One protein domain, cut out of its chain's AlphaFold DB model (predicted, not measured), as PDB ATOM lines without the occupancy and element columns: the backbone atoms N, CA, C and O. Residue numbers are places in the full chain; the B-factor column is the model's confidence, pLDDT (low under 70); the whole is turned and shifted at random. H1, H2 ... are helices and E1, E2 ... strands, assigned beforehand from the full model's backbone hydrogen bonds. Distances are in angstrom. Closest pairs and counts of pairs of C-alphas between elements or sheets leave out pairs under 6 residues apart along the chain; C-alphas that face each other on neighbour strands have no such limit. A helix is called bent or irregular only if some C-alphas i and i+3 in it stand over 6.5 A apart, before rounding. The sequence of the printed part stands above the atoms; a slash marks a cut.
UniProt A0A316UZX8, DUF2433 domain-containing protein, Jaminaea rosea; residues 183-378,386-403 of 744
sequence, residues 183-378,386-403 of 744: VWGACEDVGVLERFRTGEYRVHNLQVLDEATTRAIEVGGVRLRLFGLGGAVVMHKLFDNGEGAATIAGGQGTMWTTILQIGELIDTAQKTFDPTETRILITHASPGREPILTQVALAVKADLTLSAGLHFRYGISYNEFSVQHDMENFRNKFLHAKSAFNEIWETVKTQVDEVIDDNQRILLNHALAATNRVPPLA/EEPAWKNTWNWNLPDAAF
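AT A GLANCE: This is residues 183 to 378 and 386 to 403 of the 744 residues of the protein "DUF2433 domain-containing protein" of Jaminaea rosea (UniProt A0A316UZX8). A twisted sheet of six strands forms a wall, with H2 and H3 side by side over one face, and the long, kinked H4 together with H5 as a further layer outside those two helices. H5 crosses H2, and Pro 291, the first residue of H3, meets the side of H4; H1 and the small hairpin of E4 and E5 sit near each other, away from the six strands. The 214 printed residues hold six named helices and nine named strands, in the order H1 E1 E2 E3 E4 E5 H2 E6 H3 E7 E8 H4 H5 H6 E9. The large sheet is mixed, with the order E2 E3 E6 E7 E9 E8, and the class is mixed, helices and strands. The whole is compact, with a radius of gyration of the C-alphas of 16.9 A and spans of 45 by 44 by 35 A.

HOW THE PARTS SIT: Begin at H1, residues 190 to 197, which touches no helix; its closest C-alphas to E4, residues 249 to 251, are those of Val 190 and Gly 250, 5.3 A. E1, residues 206 to 208, pairs with no named strand. Next find the hairpin of E2, residues 214 to 219, and E3, residues 222 to 229, antiparallel at 152 degrees, with N 217 and O 224 at 2.9 A. E4 and E5, residues 254 to 256, form an antiparallel hairpin with N 251 and O 254 at 2.8 A. H2, residues 259 to 271, is on the large sheet at a height of 9.4 A, over E3 and along it at 13 degrees on the local plane. E6, residues 278 to 283, is parallel to E3, with N 227 and O 280 at 2.9 A. H3, residues 291 to 300, lies over E6 on the same face as H2, only just slantwise at 33 degrees on the local plane. H2 and H3 touch at Ala 269 and Val 300, closest C-alphas 5.3 A apart, at a shallow tilt of 25 degrees, the same way. E7, residues 304 to 308, is parallel to E6, with N 281 and O 304 at 2.9 A; E6, H3 and E7 make a strand-helix-strand unit, two parallel neighbour strands joined through a helix, with a right-handed crossover. H4, residues 327 to 355, touches H3 with residues 333 to 338 alone, about perpendicular at 88 degrees, Pro 291 and Ala 337 having the closest C-alphas, 5.1 A. H5, residues 358 to 371, touches H2 about perpendicular at 88 degrees, the C-alphas of Gly 263 and Leu 363 being closest at 4.1 A. The helical hairpin of H4 and H5 only just touches, with 3 pairs of C-alphas within 8 A, the closest being Lys 338 and Thr 371 at 5.8 A. H6, residues 389 to 392, is close to H3 but not clearly touching, with the C-alphas of Leu 298 and Ala 389 closest at 6.8 A. E9, residues 394 to 398, is parallel to E7, with N 307 and O 396 at 2.9 A, and antiparallel to the edge strand E8, residues 316 to 318, with N 318 and O 395 at 3.0 A. Every O i to N i+4 pair is within hydrogen-bond range in H2, H3 and H5, against 3 of 4 in H1 and 19 of 25 in H4; H6 is too short for such a pair.

IN THESE COORDINATES: Find C-alpha 190 at (29.512, -17.561, -47.494), where H1 begins. E3 runs 22.4 A, E2 16.5 A, E6 16.1 A, H2 18.4 A and H5 19.8 A. H4 starts at C-alpha 327, (15.881, -42.879, -21.687), and spans 39.1 A; it has a kink of 64 degrees near residue 348 and is irregular, C-alphas 347 and 350 being 7.9 A apart. E9 ends at C-alpha 398, (12.437, -33.166, -44.560).

THE WHOLE: The two C-alphas farthest apart, those of Glu 200 and Ala 378, are 51.2 A apart. Residues 379 to 385 are not printed, and C-alphas 378 and 386 stand 6.8 A apart across this cut. The link from E3 to E4, residues 230 to 248, is long. The mean pLDDT of the printed part is 94.9, and residue 378 is the one under 70.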
ATOM      1  N   VAL A 183      17.370 -21.118 -43.479       98.38
ATOM      2  CA  VAL A 183      18.813 -21.217 -43.183       98.38
ATOM      3  C   VAL A 183      19.600 -21.442 -44.483       98.38
ATOM      4  O   VAL A 183      19.002 -21.643 -45.545       98.38
ATOM      5  N   TRP A 184      20.932 -21.429 -44.429       97.94
ATOM      6  CA  TRP A 184      21.797 -21.933 -45.507       97.94
ATOM      7  C   TRP A 184      22.146 -23.411 -45.295       97.94
ATOM      8  O   TRP A 184      22.126 -23.913 -44.170       97.94
ATOM      9  N   GLY A 185      22.463 -24.112 -46.384       96.81
ATOM     10  CA  GLY A 185      22.830 -25.528 -46.350       96.81
ATOM     11  C   GLY A 185      24.328 -25.795 -46.335       96.81
ATOM     12  O   GLY A 185      25.128 -24.933 -45.974       96.81
ATOM     13  N   ALA A 186      24.703 -27.014 -46.715       95.50
ATOM     14  CA  ALA A 186      26.090 -27.468 -46.762       95.50
ATOM     15  C   ALA A 186      26.842 -26.966 -48.008       95.50
ATOM     16  O   ALA A 186      28.068 -26.804 -47.961       95.50
ATOM     17  N   CYS A 187      26.133 -26.725 -49.115       95.31
ATOM     18  CA  CYS A 187      26.707 -26.305 -50.394       95.31
ATOM     19  C   CYS A 187      26.133 -24.952 -50.833       95.31
ATOM     20  O   CYS A 187      25.253 -24.889 -51.680       95.31
ATOM     21  N   GLU A 188      26.672 -23.871 -50.262       97.19
ATOM     22  CA  GLU A 188      26.272 -22.472 -50.486       97.19
ATOM     23  C   GLU A 188      27.531 -21.562 -50.456       97.19
ATOM     24  O   GLU A 188      28.626 -22.030 -50.122       97.19
ATOM     25  N   ASP A 189      27.435 -20.275 -50.822       97.50
ATOM     26  CA  ASP A 189      28.568 -19.328 -50.793       97.50
ATOM     27  C   ASP A 189      28.477 -18.340 -49.619       97.50
ATOM     28  O   ASP A 189      27.631 -17.444 -49.600       97.50
ATOM     29  N   VAL A 190      29.410 -18.450 -48.666       97.31
ATOM     30  CA  VAL A 190      29.512 -17.561 -47.494       97.31
ATOM     31  C   VAL A 190      29.565 -16.074 -47.876       97.31
ATOM     32  O   VAL A 190      28.953 -15.248 -47.203       97.31
ATOM     33  N   GLY A 191      30.175 -15.731 -49.019       96.62
ATOM     34  CA  GLY A 191      30.244 -14.356 -49.529       96.62
ATOM     35  C   GLY A 191      28.911 -13.779 -50.036       96.62
ATOM     36  O   GLY A 191      28.862 -12.596 -50.385       96.62
ATOM     37  N   VAL A 192      27.849 -14.591 -50.090       97.38
ATOM     38  CA  VAL A 192      26.456 -14.174 -50.333       97.38
ATOM     39  C   VAL A 192      25.695 -14.031 -49.011       97.38
ATOM     40  O   VAL A 192      24.951 -13.066 -48.842       97.38
ATOM     41  N   LEU A 193      25.905 -14.940 -48.052       97.19
ATOM     42  CA  LEU A 193      25.249 -14.887 -46.738       97.19
ATOM     43  C   LEU A 193      25.746 -13.703 -45.892       97.19
ATOM     44  O   LEU A 193      24.931 -13.005 -45.289       97.19
ATOM     45  N   GLU A 194      27.043 -13.391 -45.929       95.44
ATOM     46  CA  GLU A 194      27.595 -12.202 -45.258       95.44
ATOM     47  C   GLU A 194      26.969 -10.893 -45.781       95.44
ATOM     48  O   GLU A 194      26.752  -9.955 -45.018       95.44
ATOM     49  N   ARG A 195      26.567 -10.836 -47.060       96.25
ATOM     50  CA  ARG A 195      25.858  -9.671 -47.626       96.25
ATOM     51  C   ARG A 195      24.420  -9.541 -47.126       96.25
ATOM     52  O   ARG A 195      23.894  -8.431 -47.090       96.25
ATOM     53  N   PHE A 196      23.783 -10.636 -46.708       95.88
ATOM     54  CA  PHE A 196      22.523 -10.565 -45.961       95.88
ATOM     55  C   PHE A 196      22.755 -10.105 -44.515       95.88
ATOM     56  O   PHE A 196      22.011  -9.247 -44.043       95.88
ATOM     57  N   ARG A 197      23.812 -10.590 -43.840       92.50
ATOM     58  CA  ARG A 197      24.192 -10.172 -42.472       92.50
ATOM     59  C   ARG A 197      24.537  -8.677 -42.391       92.50
ATOM     60  O   ARG A 197      24.105  -8.015 -41.451       92.50
ATOM     61  N   THR A 198      25.233  -8.114 -43.383       93.69
ATOM     62  CA  THR A 198      25.477  -6.657 -43.485       93.69
ATOM     63  C   THR A 198      24.271  -5.864 -44.004       93.69
ATOM     64  O   THR A 198      24.246  -4.636 -43.913       93.69
ATOM     65  N   GLY A 199      23.260  -6.542 -44.554       93.88
ATOM     66  CA  GLY A 199      22.076  -5.923 -45.147       93.88
ATOM     67  C   GLY A 199      22.313  -5.234 -46.496       93.88
ATOM     68  O   GLY A 199      21.449  -4.448 -46.902       93.88
ATOM     69  N   GLU A 200      23.439  -5.521 -47.167       95.94
ATOM     70  CA  GLU A 200      23.711  -5.174 -48.573       95.94
ATOM     71  C   GLU A 200      22.712  -5.884 -49.501       95.94
ATOM     72  O   GLU A 200      22.138  -5.269 -50.401       95.94
ATOM     73  N   TYR A 201      22.459  -7.171 -49.251       97.44
ATOM     74  CA  TYR A 201      21.443  -7.954 -49.948       97.44
ATOM     75  C   TYR A 201      20.128  -7.932 -49.174       97.44
ATOM     76  O   TYR A 201      20.061  -8.243 -47.984       97.44
ATOM     77  N   ARG A 202      19.054  -7.563 -49.878       96.06
ATOM     78  CA  ARG A 202      17.679  -7.540 -49.372       96.06
ATOM     79  C   ARG A 202      16.747  -8.005 -50.479       96.06
ATOM     80  O   ARG A 202      16.752  -7.439 -51.566       96.06
ATOM     81  N   VAL A 203      15.936  -9.015 -50.187       97.88
ATOM     82  CA  VAL A 203      14.955  -9.584 -51.115       97.88
ATOM     83  C   VAL A 203      13.592  -9.553 -50.430       97.88
ATOM     84  O   VAL A 203      13.462  -9.949 -49.272       97.88
ATOM     85  N   HIS A 204      12.569  -9.060 -51.128       96.62
ATOM     86  CA  HIS A 204      11.204  -9.051 -50.602       96.62
ATOM     87  C   HIS A 204      10.705 -10.487 -50.382       96.62
ATOM     88  O   HIS A 204      10.961 -11.362 -51.206       96.62
ATOM     89  N   ASN A 205      10.005 -10.720 -49.269       97.25
ATOM     90  CA  ASN A 205       9.555 -12.042 -48.827       97.25
ATOM     91  C   ASN A 205      10.666 -13.093 -48.603       97.25
ATOM     92  O   ASN A 205      10.346 -14.261 -48.422       97.25
ATOM     93  N   LEU A 206      11.949 -12.711 -48.515       98.12
ATOM     94  CA  LEU A 206      13.019 -13.607 -48.057       98.12
ATOM     95  C   LEU A 206      13.532 -13.193 -46.674       98.12
ATOM     96  O   LEU A 206      13.852 -12.025 -46.434       98.12
ATOM     97  N   GLN A 207      13.620 -14.152 -45.759       97.31
ATOM     98  CA  GLN A 207      14.210 -13.994 -44.437       97.31
ATOM     99  C   GLN A 207      15.275 -15.074 -44.245       97.31
ATOM    100  O   GLN A 207      14.954 -16.236 -44.006       97.31
ATOM    101  N   VAL A 208      16.549 -14.689 -44.325       97.44
ATOM    102  CA  VAL A 208      17.629 -15.552 -43.835       97.44
ATOM    103  C   VAL A 208      17.527 -15.615 -42.309       97.44
ATOM    104  O   VAL A 208      17.403 -14.579 -41.652       97.44
ATOM    105  N   LEU A 209      17.532 -16.832 -41.769       97.38
ATOM    106  CA  LEU A 209      17.612 -17.124 -40.343       97.38
ATOM    107  C   LEU A 209      19.032 -17.575 -40.008       97.38
ATOM    108  O   LEU A 209      19.582 -18.463 -40.661       97.38
ATOM    109  N   ASP A 210      19.592 -16.972 -38.971       95.44
ATOM    110  CA  ASP A 210      20.952 -17.162 -38.493       95.44
ATOM    111  C   ASP A 210      20.986 -17.219 -36.960       95.44
ATOM    112  O   ASP A 210      19.999 -16.924 -36.289       95.44
ATOM    113  N   GLU A 211      22.132 -17.587 -36.395       96.44
ATOM    114  CA  GLU A 211      22.355 -17.636 -34.945       96.44
ATOM    115  C   GLU A 211      22.067 -16.311 -34.208       96.44
ATOM    116  O   GLU A 211      21.610 -16.311 -33.063       96.44
ATOM    117  N   ALA A 212      22.308 -15.183 -34.881       94.38
ATOM    118  CA  ALA A 212      22.218 -13.835 -34.332       94.38
ATOM    119  C   ALA A 212      20.783 -13.285 -34.286       94.38
ATOM    120  O   ALA A 212      20.536 -12.253 -33.654       94.38
ATOM    121  N   THR A 213      19.828 -13.915 -34.982       92.50
ATOM    122  CA  THR A 213      18.468 -13.382 -35.093       92.50
ATOM    123  C   THR A 213      17.380 -14.448 -34.985       92.50
ATOM    124  O   THR A 213      17.562 -15.637 -35.213       92.50
ATOM    125  N   THR A 214      16.177 -14.000 -34.637       96.81
ATOM    126  CA  THR A 214      14.971 -14.831 -34.605       96.81
ATOM    127  C   THR A 214      13.821 -14.098 -35.291       96.81
ATOM    128  O   THR A 214      13.878 -12.879 -35.484       96.81
ATOM    129  N   ARG A 215      12.784 -14.825 -35.705       97.19
ATOM    130  CA  ARG A 215      11.506 -14.276 -36.180       97.19
ATOM    131  C   ARG A 215      10.373 -15.004 -35.465       97.19
ATOM    132  O   ARG A 215      10.534 -16.164 -35.097       97.19
ATOM    133  N   ALA A 216       9.237 -14.340 -35.304       96.56
ATOM    134  CA  ALA A 216       7.993 -14.993 -34.917       96.56
ATOM    135  C   ALA A 216       7.034 -15.042 -36.115       96.56
ATOM    136  O   ALA A 216       7.004 -14.099 -36.907       96.56
ATOM    137  N   ILE A 217       6.242 -16.108 -36.226       97.12
ATOM    138  CA  ILE A 217       5.033 -16.161 -37.061       97.12
ATOM    139  C   ILE A 217       3.843 -16.310 -36.116       97.12
ATOM    140  O   ILE A 217       3.874 -17.168 -35.238       97.12
ATOM    141  N   GLU A 218       2.800 -15.506 -36.287       96.44
ATOM    142  CA  GLU A 218       1.551 -15.636 -35.533       96.44
ATOM    143  C   GLU A 218       0.444 -16.114 -36.473       96.44
ATOM    144  O   GLU A 218       0.179 -15.478 -37.492       96.44
ATOM    145  N   VAL A 219      -0.144 -17.278 -36.184       96.06
ATOM    146  CA  VAL A 219      -1.047 -17.976 -37.110       96.06
ATOM    147  C   VAL A 219      -1.978 -18.933 -36.365       96.06
ATOM    148  O   VAL A 219      -1.537 -19.715 -35.526       96.06
ATOM    149  N   GLY A 220      -3.281 -18.893 -36.661       93.81
ATOM    150  CA  GLY A 220      -4.252 -19.888 -36.174       93.81
ATOM    151  C   GLY A 220      -4.330 -20.054 -34.647       93.81
ATOM    152  O   GLY A 220      -4.668 -21.136 -34.166       93.81
ATOM    153  N   GLY A 221      -3.987 -19.012 -33.880       93.00
ATOM    154  CA  GLY A 221      -3.919 -19.051 -32.413       93.00
ATOM    155  C   GLY A 221      -2.616 -19.620 -31.832       93.00
ATOM    156  O   GLY A 221      -2.586 -19.943 -30.647       93.00
ATOM    157  N   VAL A 222      -1.553 -19.754 -32.633       95.31
ATOM    158  CA  VAL A 222      -0.212 -20.173 -32.193       95.31
ATOM    159  C   VAL A 222       0.824 -19.120 -32.600       95.31
ATOM    160  O   VAL A 222       0.824 -18.651 -33.740       95.31
ATOM    161  N   ARG A 223       1.749 -18.784 -31.691       96.81
ATOM    162  CA  ARG A 223       2.941 -17.975 -31.987       96.81
ATOM    163  C   ARG A 223       4.155 -18.901 -32.118       96.81
ATOM    164  O   ARG A 223       4.573 -19.531 -31.146       96.81
ATOM    165  N   LEU A 224       4.678 -19.030 -33.336       97.94
ATOM    166  CA  LEU A 224       5.842 -19.849 -33.674       97.94
ATOM    167  C   LEU A 224       7.117 -19.009 -33.602       97.94
ATOM    168  O   LEU A 224       7.304 -18.112 -34.425       97.94
ATOM    169  N   ARG A 225       8.022 -19.327 -32.679       98.38
ATOM    170  CA  ARG A 225       9.345 -18.700 -32.579       98.38
ATOM    171  C   ARG A 225      10.359 -19.492 -33.401       98.38
ATOM    172  O   ARG A 225      10.589 -20.665 -33.121       98.38
ATOM    173  N   LEU A 226      10.963 -18.859 -34.404       98.69
ATOM    174  CA  LEU A 226      11.891 -19.492 -35.344       98.69
ATOM    175  C   LEU A 226      13.350 -19.207 -34.970       98.69
ATOM    176  O   LEU A 226      13.751 -18.046 -34.854       98.69
ATOM    177  N   PHE A 227      14.149 -20.263 -34.850       98.69
ATOM    178  CA  PHE A 227      15.589 -20.218 -34.588       98.69
ATOM    179  C   PHE A 227      16.348 -20.881 -35.743       98.69
ATOM    180  O   PHE A 227      15.932 -21.947 -36.190       98.69
ATOM    181  N   GLY A 228      17.430 -20.272 -36.241       98.06
ATOM    182  CA  GLY A 228      18.170 -20.760 -37.412       98.06
ATOM    183  C   GLY A 228      19.591 -21.225 -37.095       98.06
ATOM    184  O   GLY A 228      20.328 -20.524 -36.412       98.06
ATOM    185  N   LEU A 229      20.001 -22.379 -37.631       98.12
ATOM    186  CA  LEU A 229      21.400 -22.823 -37.622       98.12
ATOM    187  C   LEU A 229      21.775 -23.503 -38.947       98.12
ATOM    188  O   LEU A 229      21.464 -24.675 -39.183       98.12
ATOM    189  N   GLY A 230      22.416 -22.745 -39.835       96.69
ATOM    190  CA  GLY A 230      22.819 -23.224 -41.156       96.69
ATOM    191  C   GLY A 230      24.123 -24.027 -41.180       96.69
ATOM    192  O   GLY A 230      24.876 -24.095 -40.204       96.69
ATOM    193  N   GLY A 231      24.404 -24.603 -42.351       96.62
ATOM    194  CA  GLY A 231      25.640 -25.335 -42.633       96.62
ATOM    195  C   GLY A 231      25.617 -26.822 -42.261       96.62
ATOM    196  O   GLY A 231      24.715 -27.332 -41.595       96.62
ATOM    197  N   ALA A 232      26.644 -27.544 -42.709       96.12
ATOM    198  CA  ALA A 232      26.924 -28.899 -42.244       96.12
ATOM    199  C   ALA A 232      27.572 -28.896 -40.846       96.12
ATOM    200  O   ALA A 232      28.474 -28.108 -40.569       96.12
ATOM    201  N   VAL A 233      27.207 -29.852 -39.990       96.31
ATOM    202  CA  VAL A 233      27.987 -30.136 -38.777       96.31
ATOM    203  C   VAL A 233      29.239 -30.909 -39.183       96.31
ATOM    204  O   VAL A 233      29.158 -32.018 -39.709       96.31
ATOM    205  N   VAL A 234      30.411 -30.324 -38.947       95.75
ATOM    206  CA  VAL A 234      31.704 -30.963 -39.215       95.75
ATOM    207  C   VAL A 234      32.574 -30.799 -37.976       95.75
ATOM    208  O   VAL A 234      33.119 -29.729 -37.733       95.75
ATOM    209  N   MET A 235      32.698 -31.865 -37.177       94.38
ATOM    210  CA  MET A 235      33.283 -31.817 -35.824       94.38
ATOM    211  C   MET A 235      34.674 -31.143 -35.796       94.38
ATOM    212  O   MET A 235      34.920 -30.258 -34.983       94.38
ATOM    213  N   HIS A 236      35.552 -31.463 -36.756       93.81
ATOM    214  CA  HIS A 236      36.900 -30.881 -36.873       93.81
ATOM    215  C   HIS A 236      36.953 -29.444 -37.434       93.81
ATOM    216  O   HIS A 236      38.042 -28.903 -37.600       93.81
ATOM    217  N   LYS A 237      35.801 -28.833 -37.739       96.19
ATOM    218  CA  LYS A 237      35.651 -27.435 -38.178       96.19
ATOM    219  C   LYS A 237      34.846 -26.574 -37.197       96.19
ATOM    220  O   LYS A 237      34.622 -25.402 -37.472       96.19
ATOM    221  N   LEU A 238      34.446 -27.104 -36.034       96.56
ATOM    222  CA  LEU A 238      33.678 -26.340 -35.037       96.56
ATOM    223  C   LEU A 238      34.394 -25.069 -34.535       96.56
ATOM    224  O   LEU A 238      33.735 -24.191 -33.990       96.56
ATOM    225  N   PHE A 239      35.710 -24.963 -34.726       95.69
ATOM    226  CA  PHE A 239      36.551 -23.834 -34.315       95.69
ATOM    227  C   PHE A 239      37.250 -23.152 -35.516       95.69
ATOM    228  O   PHE A 239      38.271 -22.493 -35.347       95.69
ATOM    229  N   ASP A 240      36.729 -23.343 -36.734       94.44
ATOM    230  CA  ASP A 240      37.245 -22.794 -37.997       94.44
ATOM    231  C   ASP A 240      36.141 -21.969 -38.678       94.44
ATOM    232  O   ASP A 240      35.122 -22.536 -39.062       94.44
ATOM    233  N   ASN A 241      36.323 -20.658 -38.866       93.25
ATOM    234  CA  ASN A 241      35.344 -19.819 -39.582       93.25
ATOM    235  C   ASN A 241      35.590 -19.786 -41.110       93.25
ATOM    236  O   ASN A 241      34.724 -19.347 -41.872       93.25
ATOM    237  N   GLY A 242      36.741 -20.285 -41.578       94.75
ATOM    238  CA  GLY A 242      37.119 -20.340 -42.989       94.75
ATOM    239  C   GLY A 242      37.316 -18.968 -43.641       94.75
ATOM    240  O   GLY A 242      38.237 -18.226 -43.309       94.75
ATOM    241  N   GLU A 243      36.468 -18.675 -44.624       94.38
ATOM    242  CA  GLU A 243      36.391 -17.427 -45.396       94.38
ATOM    243  C   GLU A 243      35.317 -16.462 -44.836       94.38
ATOM    244  O   GLU A 243      35.124 -15.382 -45.396       94.38
ATOM    245  N   GLY A 244      34.616 -16.838 -43.756       90.62
ATOM    246  CA  GLY A 244      33.636 -15.991 -43.063       90.62
ATOM    247  C   GLY A 244      34.267 -14.780 -42.366       90.62
ATOM    248  O   GLY A 244      35.413 -14.834 -41.915       90.62
ATOM    249  N   ALA A 245      33.518 -13.680 -42.279       85.44
ATOM    250  CA  ALA A 245      33.949 -12.429 -41.655       85.44
ATOM    251  C   ALA A 245      33.459 -12.291 -40.202       85.44
ATOM    252  O   ALA A 245      34.127 -11.642 -39.396       85.44
ATOM    253  N   ALA A 246      32.316 -12.899 -39.876       83.56
ATOM    254  CA  ALA A 246      31.735 -12.925 -38.535       83.56
ATOM    255  C   ALA A 246      31.591 -14.376 -38.020       83.56
ATOM    256  O   ALA A 246      32.519 -15.180 -38.133       83.56
ATOM    257  N   THR A 247      30.448 -14.708 -37.413       88.44
ATOM    258  CA  THR A 247      30.116 -16.043 -36.892       88.44
ATOM    259  C   THR A 247      29.683 -17.036 -37.974       88.44
ATOM    260  O   THR A 247      29.925 -18.234 -37.818       88.44
ATOM    261  N   ILE A 248      29.127 -16.565 -39.096       93.81
ATOM    262  CA  ILE A 248      28.759 -17.396 -40.252       93.81
ATOM    263  C   ILE A 248      30.023 -18.011 -40.869       93.81
ATOM    264  O   ILE A 248      30.855 -17.299 -41.430       93.81
ATOM    265  N   ALA A 249      30.151 -19.338 -40.821       96.62
ATOM    266  CA  ALA A 249      31.329 -20.032 -41.332       96.62
ATOM    267  C   ALA A 249      31.109 -20.733 -42.678       96.62
ATOM    268  O   ALA A 249      30.066 -21.330 -42.973       96.62
ATOM    269  N   GLY A 250      32.153 -20.700 -43.498       97.38
ATOM    270  CA  GLY A 250      32.159 -21.340 -44.801       97.38
ATOM    271  C   GLY A 250      33.402 -21.007 -45.606       97.38
ATOM    272  O   GLY A 250      34.298 -20.312 -45.145       97.38
ATOM    273  N   GLY A 251      33.460 -21.521 -46.823       96.94
ATOM    274  CA  GLY A 251      34.502 -21.221 -47.791       96.94
ATOM    275  C   GLY A 251      34.505 -22.215 -48.941       96.94
ATOM    276  O   GLY A 251      33.977 -23.329 -48.823       96.94
ATOM    277  N   GLN A 252      35.077 -21.821 -50.078       95.94
ATOM    278  CA  GLN A 252      35.207 -22.682 -51.263       95.94
ATOM    279  C   GLN A 252      33.876 -23.286 -51.788       95.94
ATOM    280  O   GLN A 252      33.855 -24.358 -52.411       95.94
ATOM    281  N   GLY A 253      32.752 -22.599 -51.539       96.00
ATOM    282  CA  GLY A 253      31.391 -23.045 -51.871       96.00
ATOM    283  C   GLY A 253      30.777 -24.066 -50.903       96.00
ATOM    284  O   GLY A 253      29.783 -24.705 -51.248       96.00
ATOM    285  N   THR A 254      31.386 -24.268 -49.733       97.25
ATOM    286  CA  THR A 254      30.878 -25.137 -48.660       97.25
ATOM    287  C   THR A 254      30.653 -24.331 -47.388       97.25
ATOM    288  O   THR A 254      31.442 -23.436 -47.095       97.25
ATOM    289  N   MET A 255      29.612 -24.641 -46.618       97.62
ATOM    290  CA  MET A 255      29.305 -23.950 -45.360       97.62
ATOM    291  C   MET A 255      29.078 -24.942 -44.223       97.62
ATOM    292  O   MET A 255      28.585 -26.056 -44.429       97.62
ATOM    293  N   TRP A 256      29.466 -24.550 -43.013       97.81
ATOM    294  CA  TRP A 256      29.442 -25.417 -41.838       97.81
ATOM    295  C   TRP A 256      29.112 -24.632 -40.571       97.81
ATOM    296  O   TRP A 256      29.218 -23.412 -40.540       97.81
ATOM    297  N   THR A 257      28.682 -25.345 -39.535       97.56
ATOM    298  CA  THR A 257      28.342 -24.768 -38.231       97.56
ATOM    299  C   THR A 257      29.585 -24.669 -37.340       97.56
ATOM    300  O   THR A 257      30.356 -25.629 -37.268       97.56
ATOM    301  N   THR A 258      29.759 -23.563 -36.611       97.62
ATOM    302  CA  THR A 258      30.810 -23.393 -35.584       97.62
ATOM    303  C   THR A 258      30.260 -23.341 -34.160       97.62
ATOM    304  O   THR A 258      29.063 -23.173 -33.916       97.62
ATOM    305  N   ILE A 259      31.161 -23.463 -33.184       97.38
ATOM    306  CA  ILE A 259      30.847 -23.378 -31.760       97.38
ATOM    307  C   ILE A 259      30.394 -21.971 -31.344       97.38
ATOM    308  O   ILE A 259      29.558 -21.845 -30.453       97.38
ATOM    309  N   LEU A 260      30.892 -20.923 -32.014       96.75
ATOM    310  CA  LEU A 260      30.476 -19.544 -31.754       96.75
ATOM    311  C   LEU A 260      29.038 -19.310 -32.225       96.75
ATOM    312  O   LEU A 260      28.269 -18.704 -31.487       96.75
ATOM    313  N   GLN A 261      28.636 -19.884 -33.366       97.75
ATOM    314  CA  GLN A 261      27.233 -19.853 -33.799       97.75
ATOM    315  C   GLN A 261      26.309 -20.605 -32.843       97.75
ATOM    316  O   GLN A 261      25.217 -20.138 -32.542       97.75
ATOM    317  N   ILE A 262      26.747 -21.758 -32.324       98.56
ATOM    318  CA  ILE A 262      25.996 -22.478 -31.286       98.56
ATOM    319  C   ILE A 262      25.830 -21.592 -30.039       98.56
ATOM    320  O   ILE A 262      24.743 -21.539 -29.466       98.56
ATOM    321  N   GLY A 263      26.875 -20.860 -29.645       98.19
ATOM    322  CA  GLY A 263      26.845 -19.914 -28.529       98.19
ATOM    323  C   GLY A 263      25.902 -18.728 -28.735       98.19
ATOM    324  O   GLY A 263      25.117 -18.408 -27.842       98.19
ATOM    325  N   GLU A 264      25.955 -18.111 -29.915       98.12
ATOM    326  CA  GLU A 264      25.113 -16.977 -30.323       98.12
ATOM    327  C   GLU A 264      23.641 -17.388 -30.454       98.12
ATOM    328  O   GLU A 264      22.764 -16.719 -29.916       98.12
ATOM    329  N   LEU A 265      23.363 -18.566 -31.016       98.62
ATOM    330  CA  LEU A 265      22.016 -19.128 -31.077       98.62
ATOM    331  C   LEU A 265      21.428 -19.379 -29.680       98.62
ATOM    332  O   LEU A 265      20.249 -19.112 -29.443       98.62
ATOM    333  N   ILE A 266      22.233 -19.898 -28.748       98.56
ATOM    334  CA  ILE A 266      21.812 -20.134 -27.360       98.56
ATOM    335  C   ILE A 266      21.556 -18.804 -26.637       98.56
ATOM    336  O   ILE A 266      20.576 -18.702 -25.900       98.56
ATOM    337  N   ASP A 267      22.388 -17.788 -26.866       97.94
ATOM    338  CA  ASP A 267      22.204 -16.430 -26.339       97.94
ATOM    339  C   ASP A 267      20.907 -15.784 -26.864       97.94
ATOM    340  O   ASP A 267      20.039 -15.400 -26.073       97.94
ATOM    341  N   THR A 268      20.708 -15.777 -28.186       97.94
ATOM    342  CA  THR A 268      19.471 -15.346 -28.862       97.94
ATOM    343  C   THR A 268      18.247 -16.075 -28.300       97.94
ATOM    344  O   THR A 268      17.243 -15.442 -27.956       97.94
ATOM    345  N   ALA A 269      18.324 -17.399 -28.137       98.00
ATOM    346  CA  ALA A 269      17.229 -18.217 -27.622       98.00
ATOM    347  C   ALA A 269      16.908 -17.966 -26.139       98.00
ATOM    348  O   ALA A 269      15.743 -18.093 -25.752       98.00
ATOM    349  N   GLN A 270      17.897 -17.609 -25.312       96.75
ATOM    350  CA  GLN A 270      17.683 -17.233 -23.909       96.75
ATOM    351  C   GLN A 270      17.091 -15.824 -23.782       96.75
ATOM    352  O   GLN A 270      16.131 -15.637 -23.034       96.75
ATOM    353  N   LYS A 271      17.611 -14.856 -24.548       96.31
ATOM    354  CA  LYS A 271      17.113 -13.468 -24.594       96.31
ATOM    355  C   LYS A 271      15.672 -13.366 -25.101       96.31
ATOM    356  O   LYS A 271      14.956 -12.453 -24.706       96.31
ATOM    357  N   THR A 272      15.241 -14.318 -25.929       95.81
ATOM    358  CA  THR A 272      13.880 -14.414 -26.488       95.81
ATOM    359  C   THR A 272      13.114 -15.628 -25.940       95.81
ATOM    360  O   THR A 272      12.465 -16.374 -26.677       95.81
ATOM    361  N   PHE A 273      13.216 -15.889 -24.630       96.25
ATOM    362  CA  PHE A 273      12.441 -16.948 -23.978       96.25
ATOM    363  C   PHE A 273      11.073 -16.459 -23.475       96.25
ATOM    364  O   PHE A 273      10.946 -15.990 -22.345       96.25
ATOM    365  N   ASP A 274      10.047 -16.666 -24.296       96.06
ATOM    366  CA  ASP A 274       8.637 -16.617 -23.906       96.06
ATOM    367  C   ASP A 274       8.096 -18.063 -23.757       96.06
ATOM    368  O   ASP A 274       8.279 -18.870 -24.674       96.06
ATOM    369  N   PRO A 275       7.481 -18.443 -22.616       94.62
ATOM    370  CA  PRO A 275       6.917 -19.779 -22.401       94.62
ATOM    371  C   PRO A 275       5.541 -20.006 -23.058       94.62
ATOM    372  O   PRO A 275       5.001 -21.104 -22.934       94.62
ATOM    373  N   THR A 276       4.949 -18.995 -23.703       95.56
ATOM    374  CA  THR A 276       3.680 -19.110 -24.450       95.56
ATOM    375  C   THR A 276       3.881 -19.451 -25.931       95.56
ATOM    376  O   THR A 276       2.931 -19.829 -26.615       95.56
ATOM    377  N   GLU A 277       5.116 -19.355 -26.428       96.38
ATOM    378  CA  GLU A 277       5.462 -19.597 -27.828       96.38
ATOM    379  C   GLU A 277       5.867 -21.048 -28.090       96.38
ATOM    380  O   GLU A 277       6.573 -21.662 -27.294       96.38
ATOM    381  N   THR A 278       5.504 -21.569 -29.264       97.81
ATOM    382  CA  THR A 278       6.037 -22.844 -29.767       97.81
ATOM    383  C   THR A 278       7.365 -22.590 -30.471       97.81
ATOM    384  O   THR A 278       7.432 -21.815 -31.429       97.81
ATOM    385  N   ARG A 279       8.437 -23.236 -30.017       98.31
ATOM    386  CA  ARG A 279       9.813 -22.924 -30.420       98.31
ATOM    387  C   ARG A 279      10.304 -23.924 -31.462       98.31
ATOM    388  O   ARG A 279      10.503 -25.102 -31.163       98.31
ATOM    389  N   ILE A 280      10.506 -23.443 -32.688       98.75
ATOM    390  CA  ILE A 280      10.980 -24.228 -33.831       98.75
ATOM    391  C   ILE A 280      12.469 -23.963 -34.058       98.75
ATOM    392  O   ILE A 280      12.864 -22.855 -34.428       98.75
ATOM    393  N   LEU A 281      13.291 -25.000 -33.901       98.81
ATOM    394  CA  LEU A 281      14.685 -24.983 -34.340       98.81
ATOM    395  C   LEU A 281      14.778 -25.477 -35.792       98.81
ATOM    396  O   LEU A 281      14.523 -26.646 -36.081       98.81
ATOM    397  N   ILE A 282      15.156 -24.580 -36.697       98.81
ATOM    398  CA  ILE A 282      15.398 -24.856 -38.112       98.81
ATOM    399  C   ILE A 282      16.905 -25.027 -38.302       98.81
ATOM    400  O   ILE A 282      17.679 -24.093 -38.090       98.81
ATOM    401  N   THR A 283      17.329 -26.218 -38.710       98.50
ATOM    402  CA  THR A 283      18.733 -26.527 -39.013       98.50
ATOM    403  C   THR A 283      18.875 -27.080 -40.425       98.50
ATOM    404  O   THR A 283      17.901 -27.548 -41.012       98.50
ATOM    405  N   HIS A 284      20.087 -27.079 -40.982       97.56
ATOM    406  CA  HIS A 284      20.345 -27.892 -42.173       97.56
ATOM    407  C   HIS A 284      20.602 -29.358 -41.792       97.56
ATOM    408  O   HIS A 284      19.797 -30.231 -42.105       97.56
ATOM    409  N   ALA A 285      21.667 -29.645 -41.038       95.38
ATOM    410  CA  ALA A 285      21.908 -30.996 -40.527       95.38
ATOM    411  C   ALA A 285      20.871 -31.408 -39.456       95.38
ATOM    412  O   ALA A 285      20.398 -30.579 -38.683       95.38
ATOM    413  N   SER A 286      20.518 -32.696 -39.390       94.75
ATOM    414  CA  SER A 286      19.463 -33.211 -38.499       94.75
ATOM    415  C   SER A 286      19.971 -33.595 -37.101       94.75
ATOM    416  O   SER A 286      20.968 -34.316 -37.011       94.75
ATOM    417  N   PRO A 287      19.249 -33.268 -36.005       95.19
ATOM    418  CA  PRO A 287      19.568 -33.758 -34.661       95.19
ATOM    419  C   PRO A 287      19.449 -35.283 -34.537       95.19
ATOM    420  O   PRO A 287      20.108 -35.885 -33.692       95.19
ATOM    421  N   GLY A 288      18.672 -35.948 -35.396       91.31
ATOM    422  CA  GLY A 288      18.598 -37.413 -35.472       91.31
ATOM    423  C   GLY A 288      19.877 -38.062 -35.999       91.31
ATOM    424  O   GLY A 288      20.103 -39.246 -35.763       91.31
ATOM    425  N   ARG A 289      20.731 -37.289 -36.683       91.31
ATOM    426  CA  ARG A 289      22.046 -37.727 -37.173       91.31
ATOM    427  C   ARG A 289      23.212 -37.138 -36.390       91.31
ATOM    428  O   ARG A 289      24.196 -37.840 -36.195       91.31
ATOM    429  N   GLU A 290      23.077 -35.897 -35.930       95.12
ATOM    430  CA  GLU A 290      24.124 -35.126 -35.263       95.12
ATOM    431  C   GLU A 290      23.806 -34.965 -33.765       95.12
ATOM    432  O   GLU A 290      23.002 -34.104 -33.388       95.12
ATOM    433  N   PRO A 291      24.429 -35.760 -32.870       94.94
ATOM    434  CA  PRO A 291      24.150 -35.716 -31.436       94.94
ATOM    435  C   PRO A 291      24.317 -34.327 -30.807       94.94
ATOM    436  O   PRO A 291      23.522 -33.947 -29.949       94.94
ATOM    437  N   ILE A 292      25.283 -33.531 -31.283       96.75
ATOM    438  CA  ILE A 292      25.498 -32.151 -30.825       96.75
ATOM    439  C   ILE A 292      24.272 -31.258 -31.074       96.75
ATOM    440  O   ILE A 292      23.899 -30.482 -30.198       96.75
ATOM    441  N   LEU A 293      23.552 -31.427 -32.191       97.31
ATOM    442  CA  LEU A 293      22.321 -30.671 -32.454       97.31
ATOM    443  C   LEU A 293      21.153 -31.111 -31.560       97.31
ATOM    444  O   LEU A 293      20.250 -30.317 -31.313       97.31
ATOM    445  N   THR A 294      21.194 -32.322 -30.992       96.44
ATOM    446  CA  THR A 294      20.254 -32.714 -29.921       96.44
ATOM    447  C   THR A 294      20.542 -31.937 -28.629       96.44
ATOM    448  O   THR A 294      19.614 -31.538 -27.927       96.44
ATOM    449  N   GLN A 295      21.818 -31.652 -28.333       97.12
ATOM    450  CA  GLN A 295      22.200 -30.788 -27.208       97.12
ATOM    451  C   GLN A 295      21.778 -29.332 -27.450       97.12
ATOM    452  O   GLN A 295      21.263 -28.694 -26.533       97.12
ATOM    453  N   VAL A 296      21.929 -28.828 -28.683       98.00
ATOM    454  CA  VAL A 296      21.455 -27.489 -29.079       98.00
ATOM    455  C   VAL A 296      19.934 -27.383 -28.956       98.00
ATOM    456  O   VAL A 296      19.460 -26.466 -28.293       98.00
ATOM    457  N   ALA A 297      19.170 -28.341 -29.495       98.00
ATOM    458  CA  ALA A 297      17.708 -28.381 -29.374       98.00
ATOM    459  C   ALA A 297      17.240 -28.335 -27.907       98.00
ATOM    460  O   ALA A 297      16.329 -27.578 -27.563       98.00
ATOM    461  N   LEU A 298      17.916 -29.072 -27.017       96.62
ATOM    462  CA  LEU A 298      17.645 -29.039 -25.577       96.62
ATOM    463  C   LEU A 298      18.041 -27.702 -24.917       96.62
ATOM    464  O   LEU A 298      17.373 -27.258 -23.982       96.62
ATOM    465  N   ALA A 299      19.116 -27.057 -25.375       97.44
ATOM    466  CA  ALA A 299      19.599 -25.786 -24.834       97.44
ATOM    467  C   ALA A 299      18.720 -24.589 -25.239       97.44
ATOM    468  O   ALA A 299      18.407 -23.755 -24.390       97.44
ATOM    469  N   VAL A 300      18.260 -24.533 -26.496       97.75
ATOM    470  CA  VAL A 300      17.338 -23.482 -26.983       97.75
ATOM    471  C   VAL A 300      15.883 -23.704 -26.542       97.75
ATOM    472  O   VAL A 300      15.048 -22.818 -26.743       97.75
ATOM    473  N   LYS A 301      15.592 -24.863 -25.925       97.38
ATOM    474  CA  LYS A 301      14.248 -25.368 -25.593       97.38
ATOM    475  C   LYS A 301      13.361 -25.446 -26.844       97.38
ATOM    476  O   LYS A 301      12.393 -24.705 -26.957       97.38
ATOM    477  N   ALA A 302      13.741 -26.280 -27.809       98.19
ATOM    478  CA  ALA A 302      12.942 -26.518 -29.008       98.19
ATOM    479  C   ALA A 302      11.801 -27.512 -28.728       98.19
ATOM    480  O   ALA A 302      12.042 -28.631 -28.266       98.19
ATOM    481  N   ASP A 303      10.574 -27.119 -29.062       98.19
ATOM    482  CA  ASP A 303       9.408 -28.009 -29.092       98.19
ATOM    483  C   ASP A 303       9.371 -28.788 -30.412       98.19
ATOM    484  O   ASP A 303       9.067 -29.980 -30.436       98.19
ATOM    485  N   LEU A 304       9.738 -28.119 -31.510       98.38
ATOM    486  CA  LEU A 304       9.823 -28.697 -32.848       98.38
ATOM    487  C   LEU A 304      11.227 -28.507 -33.435       98.38
ATOM    488  O   LEU A 304      11.840 -27.451 -33.262       98.38
ATOM    489  N   THR A 305      11.707 -29.478 -34.212       98.62
ATOM    490  CA  THR A 305      12.848 -29.274 -35.119       98.62
ATOM    491  C   THR A 305      12.447 -29.519 -36.568       98.62
ATOM    492  O   THR A 305      11.715 -30.464 -36.869       98.62
ATOM    493  N   LEU A 306      12.958 -28.685 -37.473       98.56
ATOM    494  CA  LEU A 306      12.885 -28.881 -38.920       98.56
ATOM    495  C   LEU A 306      14.315 -28.973 -39.453       98.56
ATOM    496  O   LEU A 306      15.102 -28.047 -39.257       98.56
ATOM    497  N   SER A 307      14.649 -30.072 -40.121       97.88
ATOM    498  CA  SER A 307      15.997 -30.308 -40.645       97.88
ATOM    499  C   SER A 307      15.972 -30.918 -42.038       97.88
ATOM    500  O   SER A 307      15.056 -31.673 -42.362       97.88
ATOM    501  N   ALA A 308      16.999 -30.662 -42.846       92.50
ATOM    502  CA  ALA A 308      17.180 -31.367 -44.109       92.50
ATOM    503  C   ALA A 308      17.646 -32.817 -43.872       92.50
ATOM    504  O   ALA A 308      18.156 -33.192 -42.807       92.50
ATOM    505  N   GLY A 309      17.492 -33.654 -44.896       73.81
ATOM    506  CA  GLY A 309      18.056 -34.996 -44.940       73.81
ATOM    507  C   GLY A 309      18.777 -35.222 -46.262       73.81
ATOM    508  O   GLY A 309      18.156 -35.159 -47.313       73.81
ATOM    509  N   LEU A 310      20.084 -35.511 -46.212       75.00
ATOM    510  CA  LEU A 310      20.928 -35.669 -47.403       75.00
ATOM    511  C   LEU A 310      20.347 -36.707 -48.386       75.00
ATOM    512  O   LEU A 310      20.470 -37.916 -48.162       75.00
ATOM    513  N   HIS A 311      19.751 -36.218 -49.476       74.00
ATOM    514  CA  HIS A 311      19.060 -37.000 -50.509       74.00
ATOM    515  C   HIS A 311      17.884 -37.846 -49.978       74.00
ATOM    516  O   HIS A 311      17.635 -38.966 -50.451       74.00
ATOM    517  N   PHE A 312      17.169 -37.340 -48.970       81.25
ATOM    518  CA  PHE A 312      15.998 -38.000 -48.404       81.25
ATOM    519  C   PHE A 312      14.826 -37.926 -49.388       81.25
ATOM    520  O   PHE A 312      14.321 -36.867 -49.737       81.25
ATOM    521  N   ARG A 313      14.342 -39.094 -49.820       86.94
ATOM    522  CA  ARG A 313      13.142 -39.206 -50.673       86.94
ATOM    523  C   ARG A 313      11.837 -39.264 -49.882       86.94
ATOM    524  O   ARG A 313      10.762 -39.094 -50.447       86.94
ATOM    525  N   TYR A 314      11.946 -39.569 -48.591       91.25
ATOM    526  CA  TYR A 314      10.843 -39.714 -47.654       91.25
ATOM    527  C   TYR A 314      11.194 -38.964 -46.378       91.25
ATOM    528  O   TYR A 314      12.297 -39.136 -45.854       91.25
ATOM    529  N   GLY A 315      10.267 -38.133 -45.905       91.50
ATOM    530  CA  GLY A 315      10.428 -37.440 -44.633       91.50
ATOM    531  C   GLY A 315      10.380 -38.406 -43.446       91.50
ATOM    532  O   GLY A 315       9.718 -39.443 -43.508       91.50
ATOM    533  N   ILE A 316      11.062 -38.054 -42.357       93.19
ATOM    534  CA  ILE A 316      10.998 -38.774 -41.075       93.19
ATOM    535  C   ILE A 316      10.325 -37.869 -40.046       93.19
ATOM    536  O   ILE A 316      10.621 -36.677 -39.986       93.19
ATOM    537  N   SER A 317       9.442 -38.449 -39.237       95.62
ATOM    538  CA  SER A 317       8.722 -37.794 -38.146       95.62
ATOM    539  C   SER A 317       8.938 -38.609 -36.875       95.62
ATOM    540  O   SER A 317       8.610 -39.798 -36.878       95.62
ATOM    541  N   TYR A 318       9.547 -38.030 -35.837       96.69
ATOM    542  CA  TYR A 318       9.877 -38.773 -34.615       96.69
ATOM    543  C   TYR A 318      10.082 -37.870 -33.387       96.69
ATOM    544  O   TYR A 318      10.614 -36.763 -33.474       96.69
ATOM    545  N   ASN A 319       9.757 -38.393 -32.206       96.69
ATOM    546  CA  ASN A 319      10.421 -38.015 -30.955       96.69
ATOM    547  C   ASN A 319      11.395 -39.134 -30.547       96.69
ATOM    548  O   ASN A 319      11.322 -40.252 -31.062       96.69
ATOM    549  N   GLU A 320      12.315 -38.868 -29.626       94.88
ATOM    550  CA  GLU A 320      13.328 -39.862 -29.242       94.88
ATOM    551  C   GLU A 320      12.695 -41.072 -28.525       94.88
ATOM    552  O   GLU A 320      13.097 -42.206 -28.787       94.88
ATOM    553  N   PHE A 321      11.620 -40.856 -27.756       94.38
ATOM    554  CA  PHE A 321      10.783 -41.909 -27.158       94.38
ATOM    555  C   PHE A 321      10.220 -42.921 -28.175       94.38
ATOM    556  O   PHE A 321       9.972 -44.070 -27.815       94.38
ATOM    557  N   SER A 322      10.021 -42.527 -29.437       95.38
ATOM    558  CA  SER A 322       9.520 -43.414 -30.498       95.38
ATOM    559  C   SER A 322      10.602 -44.228 -31.221       95.38
ATOM    560  O   SER A 322      10.253 -45.151 -31.959       95.38
ATOM    561  N   VAL A 323      11.892 -43.908 -31.038       95.06
ATOM    562  CA  VAL A 323      13.003 -44.513 -31.808       95.06
ATOM    563  C   VAL A 323      14.123 -45.124 -30.962       95.06
ATOM    564  O   VAL A 323      14.820 -46.010 -31.453       95.06
ATOM    565  N   GLN A 324      14.297 -44.708 -29.705       93.06
ATOM    566  CA  GLN A 324      15.205 -45.371 -28.761       93.06
ATOM    567  C   GLN A 324      14.437 -46.378 -27.891       93.06
ATOM    568  O   GLN A 324      13.247 -46.217 -27.640       93.06
ATOM    569  N   HIS A 325      15.129 -47.396 -27.369       91.38
ATOM    570  CA  HIS A 325      14.525 -48.374 -26.454       91.38
ATOM    571  C   HIS A 325      14.089 -47.736 -25.120       91.38
ATOM    572  O   HIS A 325      13.050 -48.104 -24.567       91.38
ATOM    573  N   ASP A 326      14.887 -46.809 -24.586       89.81
ATOM    574  CA  ASP A 326      14.658 -46.149 -23.303       89.81
ATOM    575  C   ASP A 326      15.410 -44.804 -23.192       89.81
ATOM    576  O   ASP A 326      16.153 -44.386 -24.088       89.81
ATOM    577  N   MET A 327      15.215 -44.133 -22.053       89.00
ATOM    578  CA  MET A 327      15.881 -42.879 -21.687       89.00
ATOM    579  C   MET A 327      17.410 -43.014 -21.583       89.00
ATOM    580  O   MET A 327      18.116 -42.028 -21.795       89.00
ATOM    581  N   GLU A 328      17.957 -44.195 -21.279       90.88
ATOM    582  CA  GLU A 328      19.409 -44.371 -21.163       90.88
ATOM    583  C   GLU A 328      20.062 -44.386 -22.549       90.88
ATOM    584  O   GLU A 328      21.115 -43.779 -22.738       90.88
ATOM    585  N   ASN A 329      19.406 -44.948 -23.567       91.75
ATOM    586  CA  ASN A 329      19.843 -44.792 -24.958       91.75
ATOM    587  C   ASN A 329      19.817 -43.321 -25.418       91.75
ATOM    588  O   ASN A 329      20.774 -42.863 -26.048       91.75
ATOM    589  N   PHE A 330      18.789 -42.547 -25.047       92.62
ATOM    590  CA  PHE A 330      18.772 -41.099 -25.301       92.62
ATOM    591  C   PHE A 330      19.915 -40.385 -24.561       92.62
ATOM    592  O   PHE A 330      20.669 -39.635 -25.180       92.62
ATOM    593  N   ARG A 331      20.142 -40.683 -23.276       93.88
ATOM    594  CA  ARG A 331      21.283 -40.173 -22.492       93.88
ATOM    595  C   ARG A 331      22.637 -40.516 -23.131       93.88
ATOM    596  O   ARG A 331      23.519 -39.657 -23.196       93.88
ATOM    597  N   ASN A 332      22.802 -41.738 -23.634       93.94
ATOM    598  CA  ASN A 332      24.019 -42.198 -24.305       93.94
ATOM    599  C   ASN A 332      24.334 -41.377 -25.567       93.94
ATOM    600  O   ASN A 332      25.506 -41.111 -25.844       93.94
ATOM    601  N   LYS A 333      23.310 -40.865 -26.266       94.44
ATOM    602  CA  LYS A 333      23.466 -39.904 -27.371       94.44
ATOM    603  C   LYS A 333      24.204 -38.630 -26.924       94.44
ATOM    604  O   LYS A 333      25.142 -38.202 -27.594       94.44
ATOM    605  N   PHE A 334      23.850 -38.068 -25.762       95.44
ATOM    606  CA  PHE A 334      24.526 -36.896 -25.176       95.44
ATOM    607  C   PHE A 334      25.937 -37.224 -24.674       95.44
ATOM    608  O   PHE A 334      26.838 -36.401 -24.813       95.44
ATOM    609  N   LEU A 335      26.154 -38.415 -24.105       96.50
ATOM    610  CA  LEU A 335      27.488 -38.848 -23.668       96.50
ATOM    611  C   LEU A 335      28.455 -38.981 -24.855       96.50
ATOM    612  O   LEU A 335      29.586 -38.504 -24.772       96.50
ATOM    613  N   HIS A 336      27.995 -39.543 -25.977       95.31
ATOM    614  CA  HIS A 336      28.770 -39.608 -27.218       95.31
ATOM    615  C   HIS A 336      29.045 -38.206 -27.791       95.31
ATOM    616  O   HIS A 336      30.200 -37.897 -28.090       95.31
ATOM    617  N   ALA A 337      28.027 -37.335 -27.860       96.12
ATOM    618  CA  ALA A 337      28.182 -35.939 -28.287       96.12
ATOM    619  C   ALA A 337      29.268 -35.210 -27.478       96.12
ATOM    620  O   ALA A 337      30.185 -34.606 -28.038       96.12
ATOM    621  N   LYS A 338      29.194 -35.342 -26.149       97.62
ATOM    622  CA  LYS A 338      30.120 -34.736 -25.197       97.62
ATOM    623  C   LYS A 338      31.547 -35.277 -25.323       97.62
ATOM    624  O   LYS A 338      32.476 -34.489 -25.163       97.62
ATOM    625  N   SER A 339      31.747 -36.571 -25.593       97.56
ATOM    626  CA  SER A 339      33.095 -37.129 -25.807       97.56
ATOM    627  C   SER A 339      33.717 -36.569 -27.086       97.56
ATOM    628  O   SER A 339      34.739 -35.887 -27.019       97.56
ATOM    629  N   ALA A 340      33.027 -36.731 -28.220       96.12
ATOM    630  CA  ALA A 340      33.515 -36.303 -29.531       96.12
ATOM    631  C   ALA A 340      33.791 -34.790 -29.601       96.12
ATOM    632  O   ALA A 340      34.750 -34.362 -30.242       96.12
ATOM    633  N   PHE A 341      32.987 -33.976 -28.905       97.44
ATOM    634  CA  PHE A 341      33.257 -32.549 -28.748       97.44
ATOM    635  C   PHE A 341      34.517 -32.283 -27.904       97.44
ATOM    636  O   PHE A 341      35.389 -31.525 -28.329       97.44
ATOM    637  N   ASN A 342      34.638 -32.894 -26.717       97.62
ATOM    638  CA  ASN A 342      35.745 -32.599 -25.799       97.62
ATOM    639  C   ASN A 342      37.108 -33.110 -26.300       97.62
ATOM    640  O   ASN A 342      38.122 -32.471 -26.029       97.62
ATOM    641  N   GLU A 343      37.137 -34.199 -27.071       96.75
ATOM    642  CA  GLU A 343      38.346 -34.704 -27.742       96.75
ATOM    643  C   GLU A 343      38.966 -33.653 -28.683       96.75
ATOM    644  O   GLU A 343      40.189 -33.495 -28.729       96.75
ATOM    645  N   ILE A 344      38.130 -32.880 -29.388       96.44
ATOM    646  CA  ILE A 344      38.596 -31.768 -30.227       96.44
ATOM    647  C   ILE A 344      38.851 -30.516 -29.388       96.44
ATOM    648  O   ILE A 344      39.889 -29.881 -29.566       96.44
ATOM    649  N   TRP A 345      37.960 -30.181 -28.450       97.44
ATOM    650  CA  TRP A 345      38.104 -28.992 -27.606       97.44
ATOM    651  C   TRP A 345      39.438 -28.973 -26.857       97.44
ATOM    652  O   TRP A 345      40.204 -28.034 -27.039       97.44
ATOM    653  N   GLU A 346      39.792 -30.022 -26.110       97.12
ATOM    654  CA  GLU A 346      41.067 -30.058 -25.371       97.12
ATOM    655  C   GLU A 346      42.306 -30.138 -26.296       97.12
ATOM    656  O   GLU A 346      43.423 -29.909 -25.838       97.12
ATOM    657  N   THR A 347      42.128 -30.391 -27.602       96.62
ATOM    658  CA  THR A 347      43.196 -30.282 -28.618       96.62
ATOM    659  C   THR A 347      43.414 -28.835 -29.088       96.62
ATOM    660  O   THR A 347      44.554 -28.445 -29.333       96.62
ATOM    661  N   VAL A 348      42.351 -28.029 -29.220       96.44
ATOM    662  CA  VAL A 348      42.420 -26.659 -29.784       96.44
ATOM    663  C   VAL A 348      42.337 -25.540 -28.745       96.44
ATOM    664  O   VAL A 348      42.688 -24.403 -29.044       96.44
ATOM    665  N   LYS A 349      41.890 -25.844 -27.524       96.62
ATOM    666  CA  LYS A 349      41.546 -24.890 -26.460       96.62
ATOM    667  C   LYS A 349      42.538 -23.754 -26.266       96.62
ATOM    668  O   LYS A 349      42.124 -22.608 -26.336       96.62
ATOM    669  N   THR A 350      43.829 -24.044 -26.109       97.12
ATOM    670  CA  THR A 350      44.858 -23.004 -25.929       97.12
ATOM    671  C   THR A 350      44.922 -22.041 -27.118       97.12
ATOM    672  O   THR A 350      45.004 -20.837 -26.923       97.12
ATOM    673  N   GLN A 351      44.813 -22.556 -28.348       95.81
ATOM    674  CA  GLN A 351      44.826 -21.741 -29.569       95.81
ATOM    675  C   GLN A 351      43.564 -20.878 -29.679       95.81
ATOM    676  O   GLN A 351      43.632 -19.749 -30.146       95.81
ATOM    677  N   VAL A 352      42.416 -21.397 -29.230       94.94
ATOM    678  CA  VAL A 352      41.150 -20.653 -29.175       94.94
ATOM    679  C   VAL A 352      41.213 -19.573 -28.088       94.94
ATOM    680  O   VAL A 352      40.893 -18.420 -28.357       94.94
ATOM    681  N   ASP A 353      41.691 -19.912 -26.889       95.06
ATOM    682  CA  ASP A 353      41.865 -18.984 -25.764       95.06
ATOM    683  C   ASP A 353      42.824 -17.821 -26.080       95.06
ATOM    684  O   ASP A 353      42.652 -16.744 -25.509       95.06
ATOM    685  N   GLU A 354      43.789 -18.022 -26.986       95.88
ATOM    686  CA  GLU A 354      44.731 -17.005 -27.481       95.88
ATOM    687  C   GLU A 354      44.134 -16.026 -28.513       95.88
ATOM    688  O   GLU A 354      44.682 -14.934 -28.679       95.88
ATOM    689  N   VAL A 355      43.049 -16.386 -29.219       93.62
ATOM    690  CA  VAL A 355      42.521 -15.593 -30.355       93.62
ATOM    691  C   VAL A 355      41.109 -15.036 -30.172       93.62
ATOM    692  O   VAL A 355      40.739 -14.132 -30.920       93.62
ATOM    693  N   ILE A 356      40.319 -15.543 -29.217       94.31
ATOM    694  CA  ILE A 356      38.951 -15.048 -28.986       94.31
ATOM    695  C   ILE A 356      38.912 -13.749 -28.176       94.31
ATOM    696  O   ILE A 356      39.624 -13.592 -27.182       94.31
ATOM    697  N   ASP A 357      38.006 -12.848 -28.561       94.44
ATOM    698  CA  ASP A 357      37.656 -11.661 -27.773       94.44
ATOM    699  C   ASP A 357      36.675 -11.974 -26.619       94.44
ATOM    700  O   ASP A 357      36.155 -13.086 -26.492       94.44
ATOM    701  N   ASP A 358      36.413 -10.989 -25.754       95.44
ATOM    702  CA  ASP A 358      35.539 -11.150 -24.581       95.44
ATOM    703  C   ASP A 358      34.075 -11.472 -24.938       95.44
ATOM    704  O   ASP A 358      33.417 -12.216 -24.205       95.44
ATOM    705  N   ASN A 359      33.557 -10.983 -26.071       93.56
ATOM    706  CA  ASN A 359      32.204 -11.315 -26.525       93.56
ATOM    707  C   ASN A 359      32.166 -12.762 -27.029       93.56
ATOM    708  O   ASN A 359      31.323 -13.552 -26.601       93.56
ATOM    709  N   GLN A 360      33.128 -13.143 -27.872       95.00
ATOM    710  CA  GLN A 360      33.294 -14.520 -28.349       95.00
ATOM    711  C   GLN A 360      33.492 -15.507 -27.190       95.00
ATOM    712  O   GLN A 360      32.979 -16.625 -27.239       95.00
ATOM    713  N   ARG A 361      34.159 -15.088 -26.110       96.94
ATOM    714  CA  ARG A 361      34.318 -15.865 -24.873       96.94
ATOM    715  C   ARG A 361      32.991 -16.098 -24.141       96.94
ATOM    716  O   ARG A 361      32.791 -17.191 -23.610       96.94
ATOM    717  N   ILE A 362      32.058 -15.141 -24.150       96.81
ATOM    718  CA  ILE A 362      30.687 -15.343 -23.634       96.81
ATOM    719  C   ILE A 362      29.943 -16.378 -24.492       96.81
ATOM    720  O   ILE A 362      29.399 -17.342 -23.948       96.81
ATOM    721  N   LEU A 363      29.986 -16.239 -25.821       97.12
ATOM    722  CA  LEU A 363      29.350 -17.186 -26.749       97.12
ATOM    723  C   LEU A 363      29.911 -18.606 -26.578       97.12
ATOM    724  O   LEU A 363      29.158 -19.570 -26.424       97.12
ATOM    725  N   LEU A 364      31.238 -18.737 -26.517       97.44
ATOM    726  CA  LEU A 364      31.919 -20.002 -26.263       97.44
ATOM    727  C   LEU A 364      31.490 -20.617 -24.922       97.44
ATOM    728  O   LEU A 364      31.228 -21.815 -24.870       97.44
ATOM    729  N   ASN A 365      31.341 -19.824 -23.857       98.06
ATOM    730  CA  ASN A 365      30.845 -20.317 -22.568       98.06
ATOM    731  C   ASN A 365      29.397 -20.840 -22.650       98.06
ATOM    732  O   ASN A 365      29.103 -21.893 -22.075       98.06
ATOM    733  N   HIS A 366      28.504 -20.172 -23.389       98.19
ATOM    734  CA  HIS A 366      27.139 -20.666 -23.631       98.19
ATOM    735  C   HIS A 366      27.145 -22.002 -24.389       98.19
ATOM    736  O   HIS A 366      26.447 -22.947 -24.004       98.19
ATOM    737  N   ALA A 367      27.976 -22.109 -25.426       97.88
ATOM    738  CA  ALA A 367      28.126 -23.331 -26.205       97.88
ATOM    739  C   ALA A 367      28.723 -24.482 -25.374       97.88
ATOM    740  O   ALA A 367      28.171 -25.582 -25.364       97.88
ATOM    741  N   LEU A 368      29.792 -24.220 -24.612       97.88
ATOM    742  CA  LEU A 368      30.428 -25.183 -23.707       97.88
ATOM    743  C   LEU A 368      29.462 -25.690 -22.632       97.88
ATOM    744  O   LEU A 368      29.502 -26.877 -22.300       97.88
ATOM    745  N   ALA A 369      28.580 -24.836 -22.104       97.38
ATOM    746  CA  ALA A 369      27.553 -25.243 -21.148       97.38
ATOM    747  C   ALA A 369      26.541 -26.225 -21.769       97.38
ATOM    748  O   ALA A 369      26.150 -27.198 -21.117       97.38
ATOM    749  N   ALA A 370      26.159 -26.024 -23.035       96.50
ATOM    750  CA  ALA A 370      25.267 -26.931 -23.758       96.50
ATOM    751  C   ALA A 370      25.950 -28.250 -24.161       96.50
ATOM    752  O   ALA A 370      25.417 -29.319 -23.855       96.50
ATOM    753  N   THR A 371      27.140 -28.212 -24.774       96.06
ATOM    754  CA  THR A 371      27.855 -29.431 -25.213       96.06
ATOM    755  C   THR A 371      28.320 -30.302 -24.043       96.06
ATOM    756  O   THR A 371      28.460 -31.519 -24.184       96.06
ATOM    757  N   ASN A 372      28.493 -29.721 -22.852       96.25
ATOM    758  CA  ASN A 372      28.798 -30.475 -21.638       96.25
ATOM    759  C   ASN A 372      27.565 -30.902 -20.822       96.25
ATOM    760  O   ASN A 372      27.738 -31.709 -19.896       96.25
ATOM    761  N   ARG A 373      26.348 -30.441 -21.153       94.12
ATOM    762  CA  ARG A 373      25.105 -30.916 -20.523       94.12
ATOM    763  C   ARG A 373      24.773 -32.331 -21.001       94.12
ATOM    764  O   ARG A 373      24.749 -32.629 -22.192       94.12
ATOM    765  N   VAL A 374      24.452 -33.182 -20.033       93.12
ATOM    766  CA  VAL A 374      23.851 -34.507 -20.216       93.12
ATOM    767  C   VAL A 374      22.612 -34.532 -19.311       93.12
ATOM    768  O   VAL A 374      22.748 -34.124 -18.152       93.12
ATOM    769  N   PRO A 375      21.430 -34.968 -19.784       89.38
ATOM    770  CA  PRO A 375      20.247 -35.145 -18.937       89.38
ATOM    771  C   PRO A 375      20.559 -35.979 -17.679       89.38
ATOM    772  O   PRO A 375      21.453 -36.828 -17.731       89.38
ATOM    773  N   PRO A 376      19.894 -35.770 -16.530       83.25
ATOM    774  CA  PRO A 376      20.137 -36.557 -15.316       83.25
ATOM    775  C   PRO A 376      19.645 -38.011 -15.453       83.25
ATOM    776  O   PRO A 376      18.824 -38.326 -16.308       83.25
ATOM    777  N   LEU A 377      20.153 -38.912 -14.603       75.25
ATOM    778  CA  LEU A 377      19.569 -40.251 -14.442       75.25
ATOM    779  C   LEU A 377      18.285 -40.156 -13.616       75.25
ATOM    780  O   LEU A 377      18.235 -39.390 -12.651       75.25
ATOM    781  N   ALA A 378      17.303 -41.008 -13.917       68.50
ATOM    782  CA  ALA A 378      16.203 -41.277 -12.998       68.50
ATOM    783  C   ALA A 378      16.775 -41.782 -11.658       68.50
ATOM    784  O   ALA A 378      17.448 -42.813 -11.606       68.50
ATOM    785  N   GLU A 386      11.958 -37.084 -15.609       74.56
ATOM    786  CA  GLU A 386      12.252 -37.464 -16.984       74.56
ATOM    787  C   GLU A 386      12.467 -36.177 -17.811       74.56
ATOM    788  O   GLU A 386      11.664 -35.247 -17.710       74.56
ATOM    789  N   GLU A 387      13.574 -36.083 -18.558       88.88
ATOM    790  CA  GLU A 387      13.934 -34.894 -19.351       88.88
ATOM    791  C   GLU A 387      12.866 -34.666 -20.437       88.88
ATOM    792  O   GLU A 387      12.802 -35.472 -21.366       88.88
ATOM    793  N   PRO A 388      12.017 -33.619 -20.373       89.75
ATOM    794  CA  PRO A 388      10.761 -33.596 -21.136       89.75
ATOM    795  C   PRO A 388      10.931 -33.694 -22.658       89.75
ATOM    796  O   PRO A 388      10.088 -34.282 -23.335       89.75
ATOM    797  N   ALA A 389      12.050 -33.189 -23.190       90.94
ATOM    798  CA  ALA A 389      12.403 -33.247 -24.610       90.94
ATOM    799  C   ALA A 389      12.381 -34.674 -25.199       90.94
ATOM    800  O   ALA A 389      12.010 -34.853 -26.354       90.94
ATOM    801  N   TRP A 390      12.700 -35.693 -24.393       91.69
ATOM    802  CA  TRP A 390      12.643 -37.120 -24.751       91.69
ATOM    803  C   TRP A 390      11.296 -37.545 -25.362       91.69
ATOM    804  O   TRP A 390      11.261 -38.301 -26.335       91.69
ATOM    805  N   LYS A 391      10.190 -37.026 -24.812       93.31
ATOM    806  CA  LYS A 391       8.816 -37.290 -25.270       93.31
ATOM    807  C   LYS A 391       8.220 -36.129 -26.060       93.31
ATOM    808  O   LYS A 391       7.426 -36.372 -26.967       93.31
ATOM    809  N   ASN A 392       8.581 -34.893 -25.725       94.69
ATOM    810  CA  ASN A 392       7.848 -33.715 -26.186       94.69
ATOM    811  C   ASN A 392       8.515 -32.995 -27.365       94.69
ATOM    812  O   ASN A 392       7.797 -32.406 -28.165       94.69
ATOM    813  N   THR A 393       9.847 -33.054 -27.512       97.31
ATOM    814  CA  THR A 393      10.523 -32.435 -28.663       97.31
ATOM    815  C   THR A 393      10.315 -33.308 -29.895       97.31
ATOM    816  O   THR A 393      10.811 -34.438 -29.964       97.31
ATOM    817  N   TRP A 394       9.576 -32.785 -30.872       98.06
ATOM    818  CA  TRP A 394       9.227 -33.498 -32.096       98.06
ATOM    819  C   TRP A 394      10.099 -33.052 -33.271       98.06
ATOM    820  O   TRP A 394      10.252 -31.866 -33.547       98.06
ATOM    821  N   ASN A 395      10.665 -34.011 -33.991       98.00
ATOM    822  CA  ASN A 395      11.715 -33.781 -34.972       98.00
ATOM    823  C   ASN A 395      11.214 -34.188 -36.360       98.00
ATOM    824  O   ASN A 395      10.703 -35.300 -36.547       98.00
ATOM    825  N   TRP A 396      11.406 -33.308 -37.339       97.62
ATOM    826  CA  TRP A 396      11.135 -33.581 -38.747       97.62
ATOM    827  C   TRP A 396      12.427 -33.532 -39.560       97.62
ATOM    828  O   TRP A 396      13.059 -32.480 -39.666       97.62
ATOM    829  N   ASN A 397      12.769 -34.651 -40.200       96.38
ATOM    830  CA  ASN A 397      13.743 -34.649 -41.290       96.38
ATOM    831  C   ASN A 397      12.964 -34.556 -42.599       96.38
ATOM    832  O   ASN A 397      12.211 -35.471 -42.938       96.38
ATOM    833  N   LEU A 398      13.134 -33.456 -43.317       96.19
ATOM    834  CA  LEU A 398      12.437 -33.166 -44.560       96.19
ATOM    835  C   LEU A 398      13.094 -33.903 -45.743       96.19
ATOM    836  O   LEU A 398      14.316 -34.083 -45.749       96.19
ATOM    837  N   PRO A 399      12.310 -34.337 -46.746       93.75
ATOM    838  CA  PRO A 399      12.850 -34.795 -48.021       93.75
ATOM    839  C   PRO A 399      13.312 -33.610 -48.887       93.75
ATOM    840  O   PRO A 399      12.815 -32.494 -48.710       93.75
ATOM    841  N   ASP A 400      14.190 -33.848 -49.871       92.38
ATOM    842  CA  ASP A 400      14.472 -32.855 -50.920       92.38
ATOM    843  C   ASP A 400      13.147 -32.439 -51.595       92.38
ATOM    844  O   ASP A 400      12.306 -33.297 -51.894       92.38
ATOM    845  N   ALA A 401      12.975 -31.157 -51.930       93.94
ATOM    846  CA  ALA A 401      11.742 -30.625 -52.528       93.94
ATOM    847  C   ALA A 401      11.335 -31.304 -53.859       93.94
ATOM    848  O   ALA A 401      10.166 -31.305 -54.239       93.94
ATOM    849  N   ALA A 402      12.281 -31.940 -54.561       90.94
ATOM    850  CA  ALA A 402      12.010 -32.754 -55.750       90.94
ATOM    851  C   ALA A 402      11.284 -34.088 -55.445       90.94
ATOM    852  O   ALA A 402      10.700 -34.701 -56.344       90.94
ATOM    853  N   PHE A 403      11.331 -34.555 -54.195       91.94
ATOM    854  CA  PHE A 403      10.774 -35.832 -53.748       91.94
ATOM    855  C   PHE A 403       9.608 -35.689 -52.769       91.94
ATOM    856  O   PHE A 403       8.811 -36.621 -52.677       91.94
TER     857      PHE A 403